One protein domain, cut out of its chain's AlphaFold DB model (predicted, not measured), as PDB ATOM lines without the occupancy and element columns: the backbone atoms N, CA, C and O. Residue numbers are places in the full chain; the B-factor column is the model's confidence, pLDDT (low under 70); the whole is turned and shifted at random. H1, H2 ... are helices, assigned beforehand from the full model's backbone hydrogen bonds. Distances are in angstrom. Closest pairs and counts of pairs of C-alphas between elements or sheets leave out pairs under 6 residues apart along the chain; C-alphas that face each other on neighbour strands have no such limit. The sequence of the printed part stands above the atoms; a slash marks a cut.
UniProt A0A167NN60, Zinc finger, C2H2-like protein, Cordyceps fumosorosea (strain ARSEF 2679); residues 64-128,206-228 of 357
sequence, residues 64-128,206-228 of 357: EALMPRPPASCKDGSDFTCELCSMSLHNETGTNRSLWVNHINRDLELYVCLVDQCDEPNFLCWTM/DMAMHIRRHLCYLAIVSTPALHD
ATOM      1  N   GLU A  64     188.384 184.857 133.946       57.38
ATOM      2  CA  GLU A  64     188.526 184.540 135.357       57.38
ATOM      3  C   GLU A  64     187.314 183.778 135.923       57.38
ATOM      4  O   GLU A  64     187.493 182.938 136.807       57.38
ATOM      5  N   ALA A  65     186.117 183.993 135.365       59.94
ATOM      6  CA  ALA A  65     184.920 183.192 135.626       59.94
ATOM      7  C   ALA A  65     184.983 181.821 134.927       59.94
ATOM      8  O   ALA A  65     184.425 180.847 135.425       59.94
ATOM      9  N   LEU A  66     185.715 181.741 133.808       65.44
ATOM     10  CA  LEU A  66     186.027 180.496 133.098       65.44
ATOM     11  C   LEU A  66     187.093 179.633 133.796       65.44
ATOM     12  O   LEU A  66     187.252 178.468 133.436       65.44
ATOM     13  N   MET A  67     187.842 180.181 134.762       74.56
ATOM     14  CA  MET A  67     188.835 179.396 135.503       74.56
ATOM     15  C   MET A  67     188.138 178.300 136.320       74.56
ATOM     16  O   MET A  67     187.168 178.610 137.021       74.56
ATOM     17  N   PRO A  68     188.654 177.056 136.325       78.12
ATOM     18  CA  PRO A  68     188.144 176.011 137.203       78.12
ATOM     19  C   PRO A  68     188.135 176.462 138.665       78.12
ATOM     20  O   PRO A  68     188.988 177.233 139.119       78.12
ATOM     21  N   ARG A  69     187.160 175.959 139.421       83.06
ATOM     22  CA  ARG A  69     187.123 176.119 140.878       83.06
ATOM     23  C   ARG A  69     188.084 175.109 141.522       83.06
ATOM     24  O   ARG A  69     188.284 174.041 140.949       83.06
ATOM     25  N   PRO A  70     188.677 175.428 142.684       84.81
ATOM     26  CA  PRO A  70     189.468 174.456 143.428       84.81
ATOM     27  C   PRO A  70     188.570 173.289 143.879       84.81
ATOM     28  O   PRO A  70     187.407 173.534 144.226       84.81
ATOM     29  N   PRO A  71     189.079 172.040 143.898       84.12
ATOM     30  CA  PRO A  71     188.375 170.902 144.479       84.12
ATOM     31  C   PRO A  71     187.920 171.206 145.908       84.12
ATOM     32  O   PRO A  71     188.657 171.814 146.683       84.12
ATOM     33  N   ALA A  72     186.707 170.781 146.271       83.69
ATOM     34  CA  ALA A  72     186.107 171.130 147.563       83.69
ATOM     35  C   ALA A  72     186.960 170.688 148.769       83.69
ATOM     36  O   ALA A  72     186.961 171.375 149.791       83.69
ATOM     37  N   SER A  73     187.726 169.605 148.607       82.31
ATOM     38  CA  SER A  73     188.615 169.020 149.613       82.31
ATOM     39  C   SER A  73     189.800 169.897 150.024       82.31
ATOM     40  O   SER A  73     190.388 169.657 151.073       82.31
ATOM     41  N   CYS A  74     190.130 170.972 149.291       83.50
ATOM     42  CA  CYS A  74     191.144 171.932 149.755       83.50
ATOM     43  C   CYS A  74     190.759 172.618 151.085       83.50
ATOM     44  O   CYS A  74     191.612 173.176 151.778       83.50
ATOM     45  N   LYS A  75     189.471 172.577 151.450       84.81
ATOM     46  CA  LYS A  75     188.928 173.128 152.698       84.81
ATOM     47  C   LYS A  75     189.100 172.205 153.903       84.81
ATOM     48  O   LYS A  75     188.986 172.689 155.024       84.81
ATOM     49  N   ASP A  76     189.411 170.929 153.688       84.81
ATOM     50  CA  ASP A  76     189.440 169.903 154.741       84.81
ATOM     51  C   ASP A  76     190.741 169.940 155.576       84.81
ATOM     52  O   ASP A  76     190.972 169.094 156.436       84.81
ATOM     53  N   GLY A  77     191.613 170.926 155.327       80.81
ATOM     54  CA  GLY A  77     192.887 171.138 156.027       80.81
ATOM     55  C   GLY A  77     194.033 170.228 155.570       80.81
ATOM     56  O   GLY A  77     195.178 170.459 155.948       80.81
ATOM     57  N   SER A  78     193.751 169.227 154.734       87.75
ATOM     58  CA  SER A  78     194.736 168.327 154.130       87.75
ATOM     59  C   SER A  78     195.136 168.746 152.714       87.75
ATOM     60  O   SER A  78     194.395 169.442 152.016       87.75
ATOM     61  N   ASP A  79     196.274 168.237 152.249       90.88
ATOM     62  CA  ASP A  79     196.656 168.278 150.837       90.88
ATOM     63  C   ASP A  79     195.589 167.616 149.940       90.88
ATOM     64  O   ASP A  79     194.901 166.676 150.349       90.88
ATOM     65  N   PHE A  80     195.453 168.105 148.705       90.81
ATOM     66  CA  PHE A  80     194.439 167.659 147.745       90.81
ATOM     67  C   PHE A  80     195.034 167.455 146.346       90.81
ATOM     68  O   PHE A  80     195.955 168.162 145.939       90.81
ATOM     69  N   THR A  81     194.483 166.519 145.573       88.88
ATOM     70  CA  THR A  81     194.905 166.292 144.182       88.88
ATOM     71  C   THR A  81     194.209 167.267 143.234       88.88
ATOM     72  O   THR A  81     192.986 167.391 143.256       88.88
ATOM     73  N   CYS A  82     194.965 167.929 142.356       86.06
ATOM     74  CA  CYS A  82     194.402 168.729 141.269       86.06
ATOM     75  C   CYS A  82     193.957 167.847 140.094       86.06
ATOM     76  O   CYS A  82     194.738 167.065 139.554       86.06
ATOM     77  N   GLU A  83     192.716 168.029 139.640       81.69
ATOM     78  CA  GLU A  83     192.094 167.263 138.549       81.69
ATOM     79  C   GLU A  83     192.709 167.536 137.156       81.69
ATOM     80  O   GLU A  83     192.417 166.816 136.204       81.69
ATOM     81  N   LEU A  84     193.565 168.559 137.020       76.81
ATOM     82  CA  LEU A  84     194.144 168.990 135.736       76.81
ATOM     83  C   LEU A  84     195.520 168.368 135.467       76.81
ATOM     84  O   LEU A  84     195.760 167.833 134.388       76.81
ATOM     85  N   CYS A  85     196.413 168.416 136.457       82.81
ATOM     86  CA  CYS A  85     197.779 167.888 136.381       82.81
ATOM     87  C   CYS A  85     197.993 166.596 137.181       82.81
ATOM     88  O   CYS A  85     199.069 166.006 137.110       82.81
ATOM     89  N   SER A  86     196.997 166.153 137.960       84.31
ATOM     90  CA  SER A  86     197.095 165.027 138.906       84.31
ATOM     91  C   SER A  86     198.159 165.189 140.008       84.31
ATOM     92  O   SER A  86     198.515 164.211 140.665       84.31
ATOM     93  N   MET A  87     198.667 166.404 140.247       85.56
ATOM     94  CA  MET A  87     199.594 166.683 141.351       85.56
ATOM     95  C   MET A  87     198.852 166.813 142.684       85.56
ATOM     96  O   MET A  87     197.767 167.392 142.737       85.56
ATOM     97  N   SER A  88     199.470 166.332 143.766       90.81
ATOM     98  CA  SER A  88     199.064 166.676 145.135       90.81
ATOM     99  C   SER A  88     199.550 168.086 145.468       90.81
ATOM    100  O   SER A  88     200.712 168.414 145.219       90.81
ATOM    101  N   LEU A  89     198.666 168.914 146.016       90.81
ATOM    102  CA  LEU A  89     198.903 170.316 146.344       90.81
ATOM    103  C   LEU A  89     198.575 170.583 147.806       90.81
ATOM    104  O   LEU A  89     197.599 170.051 148.336       90.81
ATOM    105  N   HIS A  90     199.334 171.485 148.428       93.25
ATOM    106  CA  HIS A  90     199.023 171.927 149.780       93.25
ATOM    107  C   HIS A  90     197.702 172.702 149.822       93.25
ATOM    108  O   HIS A  90     197.413 173.471 148.898       93.25
ATOM    109  N   ASN A  91     196.917 172.521 150.889       90.94
ATOM    110  CA  ASN A  91     195.537 173.008 150.994       90.94
ATOM    111  C   ASN A  91     195.409 174.529 150.745       90.94
ATOM    112  O   ASN A  91     194.480 174.962 150.056       90.94
ATOM    113  N   GLU A  92     196.395 175.317 151.193       91.50
ATOM    114  CA  GLU A  92     196.515 176.759 150.930       91.50
ATOM    115  C   GLU A  92     196.399 177.104 149.433       91.50
ATOM    116  O   GLU A  92     195.765 178.088 149.058       91.50
ATOM    117  N   THR A  93     196.935 176.255 148.551       89.62
ATOM    118  CA  THR A  93     196.894 176.445 147.090       89.62
ATOM    119  C   THR A  93     195.466 176.452 146.549       89.62
ATOM    120  O   THR A  93     195.202 177.096 145.538       89.62
ATOM    121  N   GLY A  94     194.548 175.734 147.200       87.56
ATOM    122  CA  GLY A  94     193.140 175.663 146.817       87.56
ATOM    123  C   GLY A  94     192.243 176.635 147.585       87.56
ATOM    124  O   GLY A  94     191.215 177.045 147.053       87.56
ATOM    125  N   THR A  95     192.600 177.032 148.810       88.44
ATOM    126  CA  THR A  95     191.826 178.026 149.579       88.44
ATOM    127  C   THR A  95     192.170 179.462 149.176       88.44
ATOM    128  O   THR A  95     191.284 180.316 149.114       88.44
ATOM    129  N   ASN A  96     193.428 179.736 148.817       89.62
ATOM    130  CA  ASN A  96     193.881 181.028 148.314       89.62
ATOM    131  C   ASN A  96     193.653 181.133 146.795       89.62
ATOM    132  O   ASN A  96     194.390 180.564 145.986       89.62
ATOM    133  N   ARG A  97     192.653 181.931 146.394       85.06
ATOM    134  CA  ARG A  97     192.286 182.173 144.984       85.06
ATOM    135  C   ARG A  97     193.477 182.576 144.103       85.06
ATOM    136  O   ARG A  97     193.532 182.155 142.949       85.06
ATOM    137  N   SER A  98     194.422 183.357 144.623       84.31
ATOM    138  CA  SER A  98     195.585 183.830 143.862       84.31
ATOM    139  C   SER A  98     196.606 182.719 143.606       84.31
ATOM    140  O   SER A  98     197.165 182.646 142.511       84.31
ATOM    141  N   LEU A  99     196.816 181.823 144.580       87.31
ATOM    142  CA  LEU A  99     197.661 180.639 144.399       87.31
ATOM    143  C   LEU A  99     197.016 179.663 143.410       87.31
ATOM    144  O   LEU A  99     197.687 179.224 142.476       87.31
ATOM    145  N   TRP A 100     195.708 179.424 143.540       88.69
ATOM    146  CA  TRP A 100     194.944 178.568 142.632       88.69
ATOM    147  C   TRP A 100     195.014 179.050 141.173       88.69
ATOM    148  O   TRP A 100     195.317 178.272 140.271       88.69
ATOM    149  N   VAL A 101     194.819 180.352 140.926       83.06
ATOM    150  CA  VAL A 101     194.945 180.937 139.577       83.06
ATOM    151  C   VAL A 101     196.382 180.848 139.051       83.06
ATOM    152  O   VAL A 101     196.579 180.494 137.893       83.06
ATOM    153  N   ASN A 102     197.402 181.124 139.872       82.88
ATOM    154  CA  ASN A 102     198.809 180.983 139.470       82.88
ATOM    155  C   ASN A 102     199.179 179.527 139.130       82.88
ATOM    156  O   ASN A 102     199.942 179.297 138.196       82.88
ATOM    157  N   HIS A 103     198.614 178.553 139.845       86.81
ATOM    158  CA  HIS A 103     198.755 177.131 139.543       86.81
ATOM    159  C   HIS A 103     198.122 176.775 138.185       86.81
ATOM    160  O   HIS A 103     198.839 176.331 137.291       86.81
ATOM    161  N   ILE A 104     196.839 177.092 137.964       83.38
ATOM    162  CA  ILE A 104     196.163 176.859 136.669       83.38
ATOM    163  C   ILE A 104     196.912 177.528 135.505       83.38
ATOM    164  O   ILE A 104     197.057 176.940 134.434       83.38
ATOM    165  N   ASN A 105     197.408 178.756 135.703       79.19
ATOM    166  CA  ASN A 105     198.138 179.495 134.671       79.19
ATOM    167  C   ASN A 105     199.435 178.793 134.223       79.19
ATOM    168  O   ASN A 105     199.866 179.003 133.087       79.19
ATOM    169  N   ARG A 106     200.067 178.012 135.112       77.62
ATOM    170  CA  ARG A 106     201.266 177.211 134.816       77.62
ATOM    171  C   ARG A 106     200.883 175.955 134.048       77.62
ATOM    172  O   ARG A 106     201.385 175.753 132.949       77.62
ATOM    173  N   ASP A 107     199.959 175.177 134.601       78.62
ATOM    174  CA  ASP A 107     199.560 173.863 134.089       78.62
ATOM    175  C   ASP A 107     198.914 173.921 132.699       78.62
ATOM    176  O   ASP A 107     199.111 173.026 131.881       78.62
ATOM    177  N   LEU A 108     198.141 174.976 132.423       76.38
ATOM    178  CA  LEU A 108     197.486 175.188 131.129       76.38
ATOM    179  C   LEU A 108     198.333 176.014 130.136       76.38
ATOM    180  O   LEU A 108     197.825 176.365 129.072       76.38
ATOM    181  N   GLU A 109     199.575 176.374 130.491       73.81
ATOM    182  CA  GLU A 109     200.525 177.158 129.674       73.81
ATOM    183  C   GLU A 109     199.901 178.388 128.973       73.81
ATOM    184  O   GLU A 109     200.219 178.709 127.826       73.81
ATOM    185  N   LEU A 110     198.987 179.093 129.659       75.69
ATOM    186  CA  LEU A 110     198.021 180.013 129.028       75.69
ATOM    187  C   LEU A 110     198.653 181.083 128.126       75.69
ATOM    188  O   LEU A 110     198.047 181.522 127.148       75.69
ATOM    189  N   TYR A 111     199.848 181.554 128.474       80.25
ATOM    190  CA  TYR A 111     200.484 182.709 127.852       80.25
ATOM    191  C   TYR A 111     201.544 182.299 126.819       80.25
ATOM    192  O   TYR A 111     202.746 182.452 127.036       80.25
ATOM    193  N   VAL A 112     201.103 181.823 125.655       79.94
ATOM    194  CA  VAL A 112     202.012 181.499 124.541       79.94
ATOM    195  C   VAL A 112     202.537 182.746 123.812       79.94
ATOM    196  O   VAL A 112     201.867 183.781 123.722       79.94
ATOM    197  N   CYS A 113     203.737 182.637 123.230       84.31
ATOM    198  CA  CYS A 113     204.259 183.640 122.300       84.31
ATOM    199  C   CYS A 113     203.426 183.669 121.003       84.31
ATOM    200  O   CYS A 113     203.064 182.627 120.451       84.31
ATOM    201  N   LEU A 114     203.154 184.872 120.488       81.56
ATOM    202  CA  LEU A 114     202.337 185.091 119.286       81.56
ATOM    203  C   LEU A 114     203.154 185.451 118.030       81.56
ATOM    204  O   LEU A 114     202.576 185.833 117.013       81.56
ATOM    205  N   VAL A 115     204.484 185.325 118.077       77.75
ATOM    206  CA  VAL A 115     205.393 185.662 116.970       77.75
ATOM    207  C   VAL A 115     206.039 184.391 116.413       77.75
ATOM    208  O   VAL A 115     206.853 183.753 117.074       77.75
ATOM    209  N   ASP A 116     205.713 184.030 115.166       66.94
ATOM    210  CA  ASP A 116     206.157 182.772 114.533       66.94
ATOM    211  C   ASP A 116     207.680 182.687 114.242       66.94
ATOM    212  O   ASP A 116     208.154 181.646 113.792       66.94
ATOM    213  N   GLN A 117     208.460 183.745 114.510       71.56
ATOM    214  CA  GLN A 117     209.937 183.757 114.450       71.56
ATOM    215  C   GLN A 117     210.591 184.201 115.773       71.56
ATOM    216  O   GLN A 117     211.619 184.886 115.768       71.56
ATOM    217  N   CYS A 118     209.986 183.843 116.907       76.31
ATOM    218  CA  CYS A 118     210.575 184.071 118.222       76.31
ATOM    219  C   CYS A 118     211.928 183.345 118.374       76.31
ATOM    220  O   CYS A 118     212.025 182.160 118.059       76.31
ATOM    221  N   ASP A 119     212.950 184.040 118.894       71.56
ATOM    222  CA  ASP A 119     214.256 183.442 119.238       71.56
ATOM    223  C   ASP A 119     214.150 182.468 120.440       71.56
ATOM    224  O   ASP A 119     215.045 181.654 120.658       71.56
ATOM    225  N   GLU A 120     213.063 182.541 121.220       71.94
ATOM    226  CA  GLU A 120     212.810 181.768 122.449       71.94
ATOM    227  C   GLU A 120     211.370 181.188 122.444       71.94
ATOM    228  O   GLU A 120     210.540 181.546 123.282       71.94
ATOM    229  N   PRO A 121     211.013 180.316 121.474       63.91
ATOM    230  CA  PRO A 121     209.623 179.919 121.210       63.91
ATOM    231  C   PRO A 121     209.018 179.000 122.282       63.91
ATOM    232  O   PRO A 121     207.798 178.896 122.369       63.91
ATOM    233  N   ASN A 122     209.865 178.364 123.098       62.19
ATOM    234  CA  ASN A 122     209.476 177.482 124.202       62.19
ATOM    235  C   ASN A 122     209.513 178.209 125.565       62.19
ATOM    236  O   ASN A 122     209.523 177.559 126.608       62.19
ATOM    237  N   PHE A 123     209.611 179.545 125.583       68.62
ATOM    238  CA  PHE A 123     209.634 180.319 126.825       68.62
ATOM    239  C   PHE A 123     208.236 180.373 127.457       68.62
ATOM    240  O   PHE A 123     207.384 181.169 127.055       68.62
ATOM    241  N   LEU A 124     208.008 179.517 128.456       67.69
ATOM    242  CA  LEU A 124     206.750 179.457 129.192       67.69
ATOM    243  C   LEU A 124     206.545 180.733 130.015       67.69
ATOM    244  O   LEU A 124     207.280 181.010 130.965       67.69
ATOM    245  N   CYS A 125     205.517 181.504 129.668       73.56
ATOM    246  CA  CYS A 125     205.040 182.595 130.506       73.56
ATOM    247  C   CYS A 125     203.911 182.066 131.403       73.56
ATOM    248  O   CYS A 125     202.917 181.534 130.919       73.56
ATOM    249  N   TRP A 126     204.042 182.239 132.716       76.06
ATOM    250  CA  TRP A 126     203.036 181.819 133.701       76.06
ATOM    251  C   TRP A 126     202.207 182.996 134.226       76.06
ATOM    252  O   TRP A 126     201.133 182.815 134.795       76.06
ATOM    253  N   THR A 127     202.689 184.228 134.035       79.50
ATOM    254  CA  THR A 127     201.975 185.450 134.422       79.50
ATOM    255  C   THR A 127     201.835 186.417 133.253       79.50
ATOM    256  O   THR A 127     202.690 186.491 132.367       79.50
ATOM    257  N   MET A 128     200.787 187.245 133.298       80.25
ATOM    258  CA  MET A 128     200.599 188.337 132.342       80.25
ATOM    259  C   MET A 128     201.808 189.282 132.307       80.25
ATOM    260  O   MET A 128     202.180 189.731 131.232       80.25
ATOM    261  N   ASP A 206     192.461 198.325 125.363       84.62
ATOM    262  CA  ASP A 206     193.542 197.477 125.878       84.62
ATOM    263  C   ASP A 206     193.597 196.163 125.083       84.62
ATOM    264  O   ASP A 206     192.910 195.176 125.372       84.62
ATOM    265  N   MET A 207     194.440 196.175 124.051       83.62
ATOM    266  CA  MET A 207     194.712 195.022 123.195       83.62
ATOM    267  C   MET A 207     195.395 193.873 123.952       83.62
ATOM    268  O   MET A 207     195.152 192.708 123.639       83.62
ATOM    269  N   ALA A 208     196.201 194.158 124.978       83.06
ATOM    270  CA  ALA A 208     196.911 193.128 125.731       83.06
ATOM    271  C   ALA A 208     195.956 192.327 126.632       83.06
ATOM    272  O   ALA A 208     195.984 191.095 126.616       83.06
ATOM    273  N   MET A 209     195.061 193.001 127.361       82.56
ATOM    274  CA  MET A 209     194.033 192.341 128.178       82.56
ATOM    275  C   MET A 209     193.001 191.592 127.339       82.56
ATOM    276  O   MET A 209     192.569 190.509 127.733       82.56
ATOM    277  N   HIS A 210     192.619 192.122 126.177       85.56
ATOM    278  CA  HIS A 210     191.727 191.425 125.254       85.56
ATOM    279  C   HIS A 210     192.380 190.149 124.684       85.56
ATOM    280  O   HIS A 210     191.788 189.069 124.753       85.56
ATOM    281  N   ILE A 211     193.633 190.222 124.220       84.50
ATOM    282  CA  ILE A 211     194.384 189.043 123.753       84.50
ATOM    283  C   ILE A 211     194.552 188.011 124.875       84.50
ATOM    284  O   ILE A 211     194.358 186.816 124.637       84.50
ATOM    285  N   ARG A 212     194.820 188.452 126.114       82.38
ATOM    286  CA  ARG A 212     194.866 187.564 127.286       82.38
ATOM    287  C   ARG A 212     193.559 186.788 127.471       82.38
ATOM    288  O   ARG A 212     193.612 185.598 127.761       82.38
ATOM    289  N   ARG A 213     192.390 187.417 127.297       81.38
ATOM    290  CA  ARG A 213     191.090 186.735 127.449       81.38
ATOM    291  C   ARG A 213     190.915 185.597 126.445       81.38
ATOM    292  O   ARG A 213     190.510 184.506 126.847       81.38
ATOM    293  N   HIS A 214     191.283 185.820 125.180       84.25
ATOM    294  CA  HIS A 214     191.288 184.767 124.161       84.25
ATOM    295  C   HIS A 214     192.269 183.640 124.498       84.25
ATOM    296  O   HIS A 214     191.898 182.474 124.394       84.25
ATOM    297  N   LEU A 215     193.484 183.971 124.945       83.75
ATOM    298  CA  LEU A 215     194.490 182.990 125.363       83.75
ATOM    299  C   LEU A 215     194.004 182.108 126.526       83.75
ATOM    300  O   LEU A 215     194.003 180.884 126.400       83.75
ATOM    301  N   CYS A 216     193.502 182.717 127.608       79.44
ATOM    302  CA  CYS A 216     192.936 181.986 128.745       79.44
ATOM    303  C   CYS A 216     191.790 181.060 128.307       79.44
ATOM    304  O   CYS A 216     191.814 179.871 128.611       79.44
ATOM    305  N   TYR A 217     190.814 181.583 127.553       80.56
ATOM    306  CA  TYR A 217     189.697 180.783 127.042       80.56
ATOM    307  C   TYR A 217     190.181 179.602 126.191       80.56
ATOM    308  O   TYR A 217     189.696 178.489 126.374       80.56
ATOM    309  N   LEU A 218     191.124 179.825 125.268       80.25
ATOM    310  CA  LEU A 218     191.532 178.810 124.294       80.25
ATOM    311  C   LEU A 218     192.203 177.606 124.943       80.25
ATOM    312  O   LEU A 218     191.935 176.482 124.523       80.25
ATOM    313  N   ALA A 219     193.030 177.821 125.962       79.88
ATOM    314  CA  ALA A 219     193.623 176.731 126.722       79.88
ATOM    315  C   ALA A 219     192.576 176.008 127.590       79.88
ATOM    316  O   ALA A 219     192.517 174.782 127.562       79.88
ATOM    317  N   ILE A 220     191.676 176.743 128.261       74.50
ATOM    318  CA  ILE A 220     190.584 176.161 129.066       74.50
ATOM    319  C   ILE A 220     189.692 175.250 128.204       74.50
ATOM    320  O   ILE A 220     189.511 174.083 128.544       74.50
ATOM    321  N   VAL A 221     189.181 175.718 127.057       73.12
ATOM    322  CA  VAL A 221     188.300 174.892 126.199       73.12
ATOM    323  C   VAL A 221     189.037 173.806 125.409       73.12
ATOM    324  O   VAL A 221     188.388 172.939 124.825       73.12
ATOM    325  N   SER A 222     190.373 173.834 125.377       75.19
ATOM    326  CA  SER A 222     191.188 172.759 124.793       75.19
ATOM    327  C   SER A 222     191.434 171.599 125.765       75.19
ATOM    328  O   SER A 222     191.849 170.531 125.316       75.19
ATOM    329  N   THR A 223     191.159 171.781 127.061       69.69
ATOM    330  CA  THR A 223     191.344 170.773 128.115       69.69
ATOM    331  C   THR A 223     190.037 170.008 128.363       69.69
ATOM    332  O   THR A 223     189.095 170.588 128.904       69.69
ATOM    333  N   PRO A 224     189.944 168.703 128.025       61.69
ATOM    334  CA  PRO A 224     188.684 167.958 128.115       61.69
ATOM    335  C   PRO A 224     188.068 167.924 129.520       61.69
ATOM    336  O   PRO A 224     186.858 168.075 129.649       61.69
ATOM    337  N   ALA A 225     188.895 167.820 130.566       57.72
ATOM    338  CA  ALA A 225     188.450 167.772 131.964       57.72
ATOM    339  C   ALA A 225     187.650 169.017 132.417       57.72
ATOM    340  O   ALA A 225     186.900 168.950 133.386       57.72
ATOM    341  N   LEU A 226     187.774 170.150 131.714       54.84
ATOM    342  CA  LEU A 226     187.090 171.400 132.068       54.84
ATOM    343  C   LEU A 226     185.681 171.537 131.470       54.84
ATOM    344  O   LEU A 226     184.915 172.394 131.917       54.84
ATOM    345  N   HIS A 227     185.311 170.695 130.500       50.78
ATOM    346  CA  HIS A 227     183.953 170.703 129.944       50.78
ATOM    347  C   HIS A 227     182.922 170.148 130.937       50.78
ATOM    348  O   HIS A 227     181.847 170.724 131.081       50.78
ATOM    349  N   ASP A 228     183.262 169.089 131.672       41.72
ATOM    350  CA  ASP A 228     182.324 168.451 132.604       41.72
ATOM    351  C   ASP A 228     182.195 169.234 133.928       41.72
ATOM    352  O   ASP A 228     181.128 169.265 134.542       41.72
TER     353      ASP A 228
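AT A GLANCE: This is residues 64 to 128 and 206 to 228 of the 357 residues of the protein "Zinc finger, C2H2-like protein" of Cordyceps fumosorosea (strain ARSEF 2679) (UniProt A0A167NN60). The longest helix, H4, lies near H3 without touching it; small H1 and H2 make one end of the long axis, and residues 115 to 120 stick out at the other. The 88 printed residues include five named helices, H1 to H5, and no named strand: all helix, though under half, 39, are in helices. It is only just compact, close to loose, with radius of gyration of the C-alphas 14.4 A, spanning 46 by 24 by 24 A.

HOW THE PARTS SIT: H4, residues 207 to 222, and H3, residues 97 to 107, are near each other, with 6 pairs of C-alphas within 10 A; in both, every O i to N i+4 pair is within hydrogen-bond range. H3 touches H2, residues 92 to 95, only at the corner; the closest C-alphas, of Thr 93 and Leu 99, are 5.0 A apart. H2 touches H1, residues 72 to 75; the closest C-alphas, of Cys 74 and Gly 94, are 5.2 A apart. H5, residues 225 to 228, is close to H4 but not clearly touching; the closest C-alphas, of Ile 220 and Leu 226, are 6.6 A apart.

IN THESE COORDINATES: H4 runs 22.6 A from C-alpha 207 at (194.712, 195.022, 123.195) to C-alpha 222 at (191.188, 172.759, 124.793); H3 is 15.5 A long.

THE WHOLE: Residues 129 to 205 are not printed; C-alphas 128 and 206 are 13.2 A apart. The H1 to H2 link is long. Residues 64 to 66, 116, 121 to 124 and 223 to 228 have pLDDT under 70.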